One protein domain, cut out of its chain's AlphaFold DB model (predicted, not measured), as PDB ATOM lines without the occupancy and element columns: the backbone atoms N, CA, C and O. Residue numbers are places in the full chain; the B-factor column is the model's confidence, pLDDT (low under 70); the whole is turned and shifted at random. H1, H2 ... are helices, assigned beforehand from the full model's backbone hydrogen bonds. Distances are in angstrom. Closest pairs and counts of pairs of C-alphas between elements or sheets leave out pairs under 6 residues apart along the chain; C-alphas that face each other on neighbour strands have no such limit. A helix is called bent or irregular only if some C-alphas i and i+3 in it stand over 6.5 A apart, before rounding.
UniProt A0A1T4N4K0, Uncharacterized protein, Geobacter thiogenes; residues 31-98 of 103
ATOM      1  N   LYS A  31      48.421  95.262  88.112       91.12
ATOM      2  CA  LYS A  31      49.229  94.541  89.105       91.12
ATOM      3  C   LYS A  31      49.292  95.350  90.407       91.12
ATOM      4  O   LYS A  31      49.592  96.545  90.328       91.12
ATOM      5  N   PRO A  32      49.043  94.750  91.582       93.94
ATOM      6  CA  PRO A  32      49.224  95.445  92.847       93.94
ATOM      7  C   PRO A  32      50.709  95.701  93.134       93.94
ATOM      8  O   PRO A  32      51.590  95.068  92.547       93.94
ATOM      9  N   VAL A  33      50.983  96.619  94.060       93.94
ATOM     10  CA  VAL A  33      52.346  96.846  94.559       93.94
ATOM     11  C   VAL A  33      52.758  95.644  95.414       93.94
ATOM     12  O   VAL A  33      52.016  95.294  96.332       93.94
ATOM     13  N   PRO A  34      53.919  95.012  95.178       93.50
ATOM     14  CA  PRO A  34      54.377  93.898  96.005       93.50
ATOM     15  C   PRO A  34      54.526  94.320  97.469       93.50
ATOM     16  O   PRO A  34      55.081  95.378  97.740       93.50
ATOM     17  N   ASN A  35      54.073  93.504  98.419       93.31
ATOM     18  CA  ASN A  35      54.377  93.716  99.837       93.31
ATOM     19  C   ASN A  35      55.629  92.916 100.205       93.31
ATOM     20  O   ASN A  35      55.553  91.773 100.646       93.31
ATOM     21  N   ASN A  36      56.793  93.493  99.914       94.38
ATOM     22  CA  ASN A  36      58.097  92.896 100.188       94.38
ATOM     23  C   ASN A  36      59.064  93.942 100.756       94.38
ATOM     24  O   ASN A  36      58.739  95.129 100.828       94.38
ATOM     25  N   ALA A  37      60.266  93.505 101.138       95.25
ATOM     26  CA  ALA A  37      61.279  94.376 101.733       95.25
ATOM     27  C   ALA A  37      61.575  95.625 100.878       95.25
ATOM     28  O   ALA A  37      61.668  96.723 101.418       95.25
ATOM     29  N   THR A  38      61.631  95.485  99.550       94.75
ATOM     30  CA  THR A  38      61.901  96.590  98.614       94.75
ATOM     31  C   THR A  38      60.808  97.662  98.617       94.75
ATOM     32  O   THR A  38      61.105  98.843  98.468       94.75
ATOM     33  N   HIS A  39      59.543  97.279  98.795       95.00
ATOM     34  CA  HIS A  39      58.402  98.202  98.720       95.00
ATOM     35  C   HIS A  39      57.883  98.637 100.093       95.00
ATOM     36  O   HIS A  39      56.963  99.453 100.169       95.00
ATOM     37  N   LYS A  40      58.466  98.127 101.183       94.50
ATOM     38  CA  LYS A  40      57.989  98.338 102.554       94.50
ATOM     39  C   LYS A  40      57.821  99.816 102.914       94.50
ATOM     40  O   LYS A  40      56.802 100.188 103.487       94.50
ATOM     41  N   GLN A  41      58.756 100.669 102.494       93.94
ATOM     42  CA  GLN A  41      58.694 102.115 102.733       93.94
ATOM     43  C   GLN A  41      57.397 102.746 102.197       93.94
ATOM     44  O   GLN A  41      56.806 103.606 102.847       93.94
ATOM     45  N   VAL A  42      56.906 102.303 101.035       94.81
ATOM     46  CA  VAL A  42      55.658 102.814 100.443       94.81
ATOM     47  C   VAL A  42      54.460 102.456 101.327       94.81
ATOM     48  O   VAL A  42      53.578 103.290 101.538       94.81
ATOM     49  N   TYR A  43      54.442 101.245 101.891       95.12
ATOM     50  CA  TYR A  43      53.407 100.809 102.831       95.12
ATOM     51  C   TYR A  43      53.462 101.596 104.136       95.12
ATOM     52  O   TYR A  43      52.437 102.110 104.580       95.12
ATOM     53  N   GLU A  44      54.649 101.743 104.721       94.56
ATOM     54  CA  GLU A  44      54.839 102.478 105.974       94.56
ATOM     55  C   GLU A  44      54.368 103.931 105.842       94.56
ATOM     56  O   GLU A  44      53.636 104.422 106.698       94.56
ATOM     57  N   ILE A  45      54.687 104.602 104.733       94.62
ATOM     58  CA  ILE A  45      54.248 105.982 104.490       94.62
ATOM     59  C   ILE A  45      52.738 106.044 104.244       94.62
ATOM     60  O   ILE A  45      52.056 106.898 104.815       94.62
ATOM     61  N   ALA A  46      52.189 105.130 103.440       95.19
ATOM     62  CA  ALA A  46      50.758 105.109 103.151       95.19
ATOM     63  C   ALA A  46      49.910 104.842 104.408       95.19
ATOM     64  O   ALA A  46      48.820 105.406 104.539       95.19
ATOM     65  N   TYR A  47      50.401 104.011 105.330       94.00
ATOM     66  CA  TYR A  47      49.691 103.593 106.540       94.00
ATOM     67  C   TYR A  47      50.214 104.244 107.827       94.00
ATOM     68  O   TYR A  47      49.755 103.884 108.907       94.00
ATOM     69  N   LYS A  48      51.092 105.251 107.742       93.56
ATOM     70  CA  LYS A  48      51.681 105.934 108.910       93.56
ATOM     71  C   LYS A  48      50.640 106.434 109.919       93.56
ATOM     72  O   LYS A  48      50.879 106.410 111.118       93.56
ATOM     73  N   ASN A  49      49.482 106.872 109.425       91.88
ATOM     74  CA  ASN A  49      48.379 107.400 110.234       91.88
ATOM     75  C   ASN A  49      47.224 106.396 110.382       91.88
ATOM     76  O   ASN A  49      46.080 106.801 110.613       91.88
ATOM     77  N   ALA A  50      47.486 105.103 110.171       92.44
ATOM     78  CA  ALA A  50      46.471 104.075 110.314       92.44
ATOM     79  C   ALA A  50      45.926 104.064 111.752       92.44
ATOM     80  O   ALA A  50      46.688 104.220 112.709       92.44
ATOM     81  N   PRO A  51      44.604 103.909 111.928       92.88
ATOM     82  CA  PRO A  51      44.021 103.787 113.251       92.88
ATOM     83  C   PRO A  51      44.578 102.553 113.967       92.88
ATOM     84  O   PRO A  51      44.728 101.493 113.361       92.88
ATOM     85  N   ALA A  52      44.842 102.697 115.265       90.81
ATOM     86  CA  ALA A  52      45.263 101.599 116.122       90.81
ATOM     87  C   ALA A  52      44.194 100.491 116.203       90.81
ATOM     88  O   ALA A  52      43.022 100.682 115.847       90.81
ATOM     89  N   ALA A  53      44.606  99.307 116.664       89.94
ATOM     90  CA  ALA A  53      43.747  98.125 116.729       89.94
ATOM     91  C   ALA A  53      42.513  98.324 117.629       89.94
ATOM     92  O   ALA A  53      41.472  97.721 117.376       89.94
ATOM     93  N   ASP A  54      42.586  99.223 118.606       94.25
ATOM     94  CA  ASP A  54      41.530  99.603 119.549       94.25
ATOM     95  C   ASP A  54      40.664 100.788 119.072       94.25
ATOM     96  O   ASP A  54      39.661 101.120 119.699       94.25
ATOM     97  N   ALA A  55      40.994 101.414 117.937       93.00
ATOM     98  CA  ALA A  55      40.246 102.566 117.446       93.00
ATOM     99  C   ALA A  55      38.775 102.231 117.137       93.00
ATOM    100  O   ALA A  55      38.436 101.113 116.726       93.00
ATOM    101  N   SER A  56      37.913 103.248 117.258       94.81
ATOM    102  CA  SER A  56      36.480 103.129 116.984       94.81
ATOM    103  C   SER A  56      36.193 102.625 115.567       94.81
ATOM    104  O   SER A  56      36.940 102.888 114.616       94.81
ATOM    105  N   LEU A  57      35.060 101.931 115.416       94.00
ATOM    106  CA  LEU A  57      34.615 101.394 114.128       94.00
ATOM    107  C   LEU A  57      34.515 102.492 113.063       94.00
ATOM    108  O   LEU A  57      34.941 102.291 111.931       94.00
ATOM    109  N   PHE A  58      34.037 103.679 113.450       94.06
ATOM    110  CA  PHE A  58      33.943 104.832 112.559       94.06
ATOM    111  C   PHE A  58      35.323 105.256 112.032       94.06
ATOM    112  O   PHE A  58      35.513 105.398 110.826       94.06
ATOM    113  N   LYS A  59      36.335 105.374 112.901       92.62
ATOM    114  CA  LYS A  59      37.684 105.781 112.474       92.62
ATOM    115  C   LYS A  59      38.328 104.758 111.532       92.62
ATOM    116  O   LYS A  59      39.015 105.147 110.593       92.62
ATOM    117  N   LYS A  60      38.076 103.464 111.747       92.44
ATOM    118  CA  LYS A  60      38.534 102.382 110.857       92.44
ATOM    119  C   LYS A  60      37.804 102.385 109.513       92.44
ATOM    120  O   LYS A  60      38.455 102.248 108.482       92.44
ATOM    121  N   ALA A  61      36.483 102.574 109.519       91.69
ATOM    122  CA  ALA A  61      35.655 102.559 108.312       91.69
ATOM    123  C   ALA A  61      35.977 103.716 107.354       91.69
ATOM    124  O   ALA A  61      35.954 103.535 106.138       91.69
ATOM    125  N   PHE A  62      36.318 104.888 107.895       92.62
ATOM    126  CA  PHE A  62      36.605 106.090 107.104       92.62
ATOM    127  C   PHE A  62      38.102 106.385 106.931       92.62
ATOM    128  O   PHE A  62      38.465 107.412 106.352       92.62
ATOM    129  N   PHE A  63      38.989 105.497 107.388       92.31
ATOM    130  CA  PHE A  63      40.423 105.661 107.175       92.31
ATOM    131  C   PHE A  63      40.786 105.539 105.690       92.31
ATOM    132  O   PHE A  63      40.349 104.630 104.982       92.31
ATOM    133  N   ARG A  64      41.642 106.450 105.215       91.50
ATOM    134  CA  ARG A  64      42.166 106.454 103.846       91.50
ATOM    135  C   ARG A  64      43.694 106.520 103.903       91.50
ATOM    136  O   ARG A  64      44.211 107.478 104.474       91.50
ATOM    137  N   PRO A  65      44.417 105.560 103.297       91.69
ATOM    138  CA  PRO A  65      45.873 105.607 103.244       91.69
ATOM    139  C   PRO A  65      46.381 106.876 102.550       91.69
ATOM    140  O   PRO A  65      45.775 107.344 101.576       91.69
ATOM    141  N   ALA A  66      47.527 107.388 102.994       93.19
ATOM    142  CA  ALA A  66      48.211 108.563 102.446       93.19
ATOM    143  C   ALA A  66      48.915 108.250 101.108       93.19
ATOM    144  O   ALA A  66      50.127 108.391 100.950       93.19
ATOM    145  N   LYS A  67      48.139 107.803 100.112       93.25
ATOM    146  CA  LYS A  67      48.640 107.329  98.810       93.25
ATOM    147  C   LYS A  67      49.489 108.367  98.069       93.25
ATOM    148  O   LYS A  67      50.511 108.018  97.497       93.25
ATOM    149  N   LYS A  68      49.075 109.637  98.107       92.69
ATOM    150  CA  LYS A  68      49.775 110.741  97.430       92.69
ATOM    151  C   LYS A  68      51.178 110.994  97.980       92.69
ATOM    152  O   LYS A  68      52.047 111.449  97.249       92.69
ATOM    153  N   ASP A  69      51.392 110.729  99.264       93.19
ATOM    154  CA  ASP A  69      52.711 110.895  99.870       93.19
ATOM    155  C   ASP A  69      53.595 109.683  99.597       93.19
ATOM    156  O   ASP A  69      54.766 109.840  99.272       93.19
ATOM    157  N   ALA A  70      53.015 108.484  99.637       93.94
ATOM    158  CA  ALA A  70      53.728 107.246  99.353       93.94
ATOM    159  C   ALA A  70      54.178 107.127  97.882       93.94
ATOM    160  O   ALA A  70      55.251 106.595  97.606       93.94
ATOM    161  N   GLU A  71      53.405 107.645  96.923       93.81
ATOM    162  CA  GLU A  71      53.734 107.528  95.493       93.81
ATOM    163  C   GLU A  71      54.898 108.421  95.027       93.81
ATOM    164  O   GLU A  71      55.483 108.153  93.979       93.81
ATOM    165  N   LYS A  72      55.303 109.421  95.825       92.88
ATOM    166  CA  LYS A  72      56.474 110.280  95.543       92.88
ATOM    167  C   LYS A  72      57.787 109.491  95.445       92.88
ATOM    168  O   LYS A  72      58.736 109.954  94.824       92.88
ATOM    169  N   PHE A  73      57.838 108.299  96.036       91.44
ATOM    170  CA  PHE A  73      59.021 107.436  96.059       91.44
ATOM    171  C   PHE A  73      59.080 106.455  94.881       91.44
ATOM    172  O   PHE A  73      60.127 105.857  94.635       91.44
ATOM    173  N   CYS A  74      57.980 106.289  94.138       92.81
ATOM    174  CA  CYS A  74      57.902 105.312  93.055       92.81
ATOM    175  C   CYS A  74      58.794 105.707  91.874       92.81
ATOM    176  O   CYS A  74      59.643 104.921  91.459       92.81
ATOM    177  N   GLU A  75      58.615 106.917  91.340       90.75
ATOM    178  CA  GLU A  75      59.324 107.354  90.134       90.75
ATOM    179  C   GLU A  75      60.849 107.415  90.314       90.75
ATOM    180  O   GLU A  75      61.530 106.814  89.482       90.75
ATOM    181  N   PRO A  76      61.409 108.023  91.383       90.56
ATOM    182  CA  PRO A  76      62.859 108.064  91.570       90.56
ATOM    183  C   PRO A  76      63.486 106.665  91.624       90.56
ATOM    184  O   PRO A  76      64.443 106.389  90.904       90.56
ATOM    185  N   CYS A  77      62.902 105.754  92.408       91.62
ATOM    186  CA  CYS A  77      63.417 104.394  92.563       91.62
ATOM    187  C   CYS A  77      63.259 103.563  91.275       91.62
ATOM    188  O   CYS A  77      64.197 102.890  90.843       91.62
ATOM    189  N   HIS A  78      62.100 103.630  90.612       92.06
ATOM    190  CA  HIS A  78      61.868 102.890  89.366       92.06
ATOM    191  C   HIS A  78      62.726 103.419  88.210       92.06
ATOM    192  O   HIS A  78      63.164 102.627  87.375       92.06
ATOM    193  N   ALA A  79      62.989 104.729  88.159       90.19
ATOM    194  CA  ALA A  79      63.887 105.326  87.174       90.19
ATOM    195  C   ALA A  79      65.342 104.894  87.408       90.19
ATOM    196  O   ALA A  79      65.998 104.461  86.463       90.19
ATOM    197  N   GLN A  80      65.816 104.932  88.659       92.88
ATOM    198  CA  GLN A  80      67.164 104.482  89.037       92.88
ATOM    199  C   GLN A  80      67.418 103.013  88.677       92.88
ATOM    200  O   GLN A  80      68.494 102.675  88.195       92.88
ATOM    201  N   ASN A  81      66.417 102.148  88.859       90.75
ATOM    202  CA  ASN A  81      66.508 100.720  88.538       90.75
ATOM    203  C   ASN A  81      66.109 100.391  87.087       90.75
ATOM    204  O   ASN A  81      65.958  99.221  86.737       90.75
ATOM    205  N   ASN A  82      65.911 101.410  86.242       90.56
ATOM    206  CA  ASN A  82      65.556 101.279  84.827       90.56
ATOM    207  C   ASN A  82      64.336 100.363  84.572       90.56
ATOM    208  O   ASN A  82      64.286  99.597  83.604       90.56
ATOM    209  N   ILE A  83      63.333 100.439  85.455       89.06
ATOM    210  CA  ILE A  83      62.100  99.657  85.355       89.06
ATOM    211  C   ILE A  83      61.236 100.245  84.239       89.06
ATOM    212  O   ILE A  83      60.557 101.262  84.406       89.06
ATOM    213  N   LYS A  84      61.270  99.597  83.072       86.75
ATOM    214  CA  LYS A  84      60.497 100.020  81.901       86.75
ATOM    215  C   LYS A  84      59.013  99.741  82.105       86.75
ATOM    216  O   LYS A  84      58.605  98.628  82.436       86.75
ATOM    217  N   LEU A  85      58.205 100.767  81.866       87.12
ATOM    218  CA  LEU A  85      56.757 100.639  81.832       87.12
ATOM    219  C   LEU A  85      56.316 100.104  80.458       87.12
ATOM    220  O   LEU A  85      57.006 100.342  79.464       87.12
ATOM    221  N   PRO A  86      55.178  99.396  80.379       88.25
ATOM    222  CA  PRO A  86      54.601  98.987  79.104       88.25
ATOM    223  C   PRO A  86      54.341 100.187  78.172       88.25
ATOM    224  O   PRO A  86      54.048 101.273  78.674       88.25
ATOM    225  N   PRO A  87      54.342 100.002  76.837       88.56
ATOM    226  CA  PRO A  87      54.125 101.095  75.879       88.56
ATOM    227  C   PRO A  87      52.808 101.859  76.086       88.56
ATOM    228  O   PRO A  87      52.763 103.070  75.927       88.56
ATOM    229  N   ASN A  88      51.751 101.154  76.506       89.44
ATOM    230  CA  ASN A  88      50.420 101.725  76.747       89.44
ATOM    231  C   ASN A  88      50.199 102.145  78.211       89.44
ATOM    232  O   ASN A  88      49.057 102.249  78.663       89.44
ATOM    233  N   HIS A  89      51.266 102.313  78.995       88.75
ATOM    234  CA  HIS A  89      51.132 102.752  80.378       88.75
ATOM    235  C   HIS A  89      50.733 104.241  80.426       88.75
ATOM    236  O   HIS A  89      51.328 105.048  79.711       88.75
ATOM    237  N   PRO A  90      49.760 104.634  81.272       88.88
ATOM    238  CA  PRO A  90      49.393 106.040  81.449       88.88
ATOM    239  C   PRO A  90      50.578 106.883  81.965       88.88
ATOM    240  O   PRO A  90      51.595 106.335  82.395       88.88
ATOM    241  N   PRO A  91      50.496 108.224  81.965       87.06
ATOM    242  CA  PRO A  91      51.608 109.046  82.435       87.06
ATOM    243  C   PRO A  91      51.975 108.746  83.901       87.06
ATOM    244  O   PRO A  91      51.135 108.309  84.689       87.06
ATOM    245  N   LYS A  92      53.241 108.978  84.272       82.56
ATOM    246  CA  LYS A  92      53.840 108.599  85.569       82.56
ATOM    247  C   LYS A  92      53.386 109.484  86.736       82.56
ATOM    248  O   LYS A  92      54.173 110.161  87.377       82.56
ATOM    249  N   HIS A  93      52.098 109.481  87.029       84.00
ATOM    250  CA  HIS A  93      51.540 110.108  88.221       84.00
ATOM    251  C   HIS A  93      50.456 109.205  88.798       84.00
ATOM    252  O   HIS A  93      49.885 108.370  88.098       84.00
ATOM    253  N   ARG A  94      50.148 109.371  90.088       89.75
ATOM    254  CA  ARG A  94      49.044 108.653  90.739       89.75
ATOM    255  C   ARG A  94      49.185 107.124  90.690       89.75
ATOM    256  O   ARG A  94      48.187 106.420  90.536       89.75
ATOM    257  N   CYS A  95      50.401 106.597  90.852       92.38
ATOM    258  CA  CYS A  95      50.698 105.162  90.757       92.38
ATOM    259  C   CYS A  95      49.740 104.306  91.606       92.38
ATOM    260  O   CYS A  95      49.193 103.320  91.115       92.38
ATOM    261  N   LEU A  96      49.455 104.731  92.844       93.88
ATOM    262  CA  LEU A  96      48.616 103.993  93.802       93.88
ATOM    263  C   LEU A  96      47.098 104.125  93.563       93.88
ATOM    264  O   LEU A  96      46.280 103.612  94.346       93.88
ATOM    265  N   PHE A  97      46.700 104.836  92.506       90.88
ATOM    266  CA  PHE A  97      45.330 104.819  91.999       90.88
ATOM    267  C   PHE A  97      45.047 103.507  91.265       90.88
ATOM    268  O   PHE A  97      44.062 102.838  91.572       90.88
ATOM    269  N   CYS A  98      45.957 103.124  90.367       90.62
ATOM    270  CA  CYS A  98      45.875 101.907  89.566       90.62
ATOM    271  C   CYS A  98      46.546 100.715  90.264       90.62
ATOM    272  O   CYS A  98      45.976  99.631  90.312       90.62
TER     273      CYS A  98
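This is residues 31 to 98 of the 103 residues of an uncharacterized protein of Geobacter thiogenes (UniProt A0A1T4N4K0). Two helices, H1 and the first half of H3, pack side by side and run opposite ways, and between them the chain makes a long, thin loop that folds back with the small helix H2 at its far end. Beyond H3 a second loop swings out, with residues 84 to 89 sticking out, and returns to bring the short H4 onto H3. The printed part has 68 residues with four named helices, in the order H1, H2, H3, H4, and no named strand; the class is all helix. The whole is loose, with a radius of gyration of the C-alphas of 14.3 A, and elongated, spanning 44 by 24 by 18 A.

Look first at H1, residues 37 to 47, and H3, residues 67 to 80: they touch, closest at the C-alphas of Val 42 and Ala 70, 5.0 A apart, and H3 does so with residues 67 to 73 alone. Their lines stand at a shallow tilt of 24 degrees, opposite ways. H2, residues 57 to 61, touches no helix. H4, residues 95 to 98, touches H3, closest at the C-alphas of Leu 96 and Lys 67, 6.0 A apart, and is apart from H1. Every O i to N i+4 pair is within hydrogen-bond range in H2; in H1 4 of 7 are, in H3 4 of 10, beside 6 of 11 O i to N i+3 pairs, and H4 is too short for such a pair.

Find C-alpha 37 at (61.279, 94.376, 101.733); from there H1 runs 15.6 A to C-alpha 47. It is irregular, with C-alphas 38 and 41 7.6 A apart. H2 spans 6.0 A. H3 runs 21.1 A from C-alpha 67 at (48.640, 107.329, 98.810), and is only just irregular, with C-alphas 72 and 75 6.8 A apart. H4 spans 5.9 A and ends at C-alpha 98, (45.875, 101.907, 89.566).

The C-alphas farthest apart are those of Asp 54 and Pro 87, 45.5 A. The link from H3 to H4, 14 residues, is long. The printed part has no cut, and no printed residue has a pLDDT under 70.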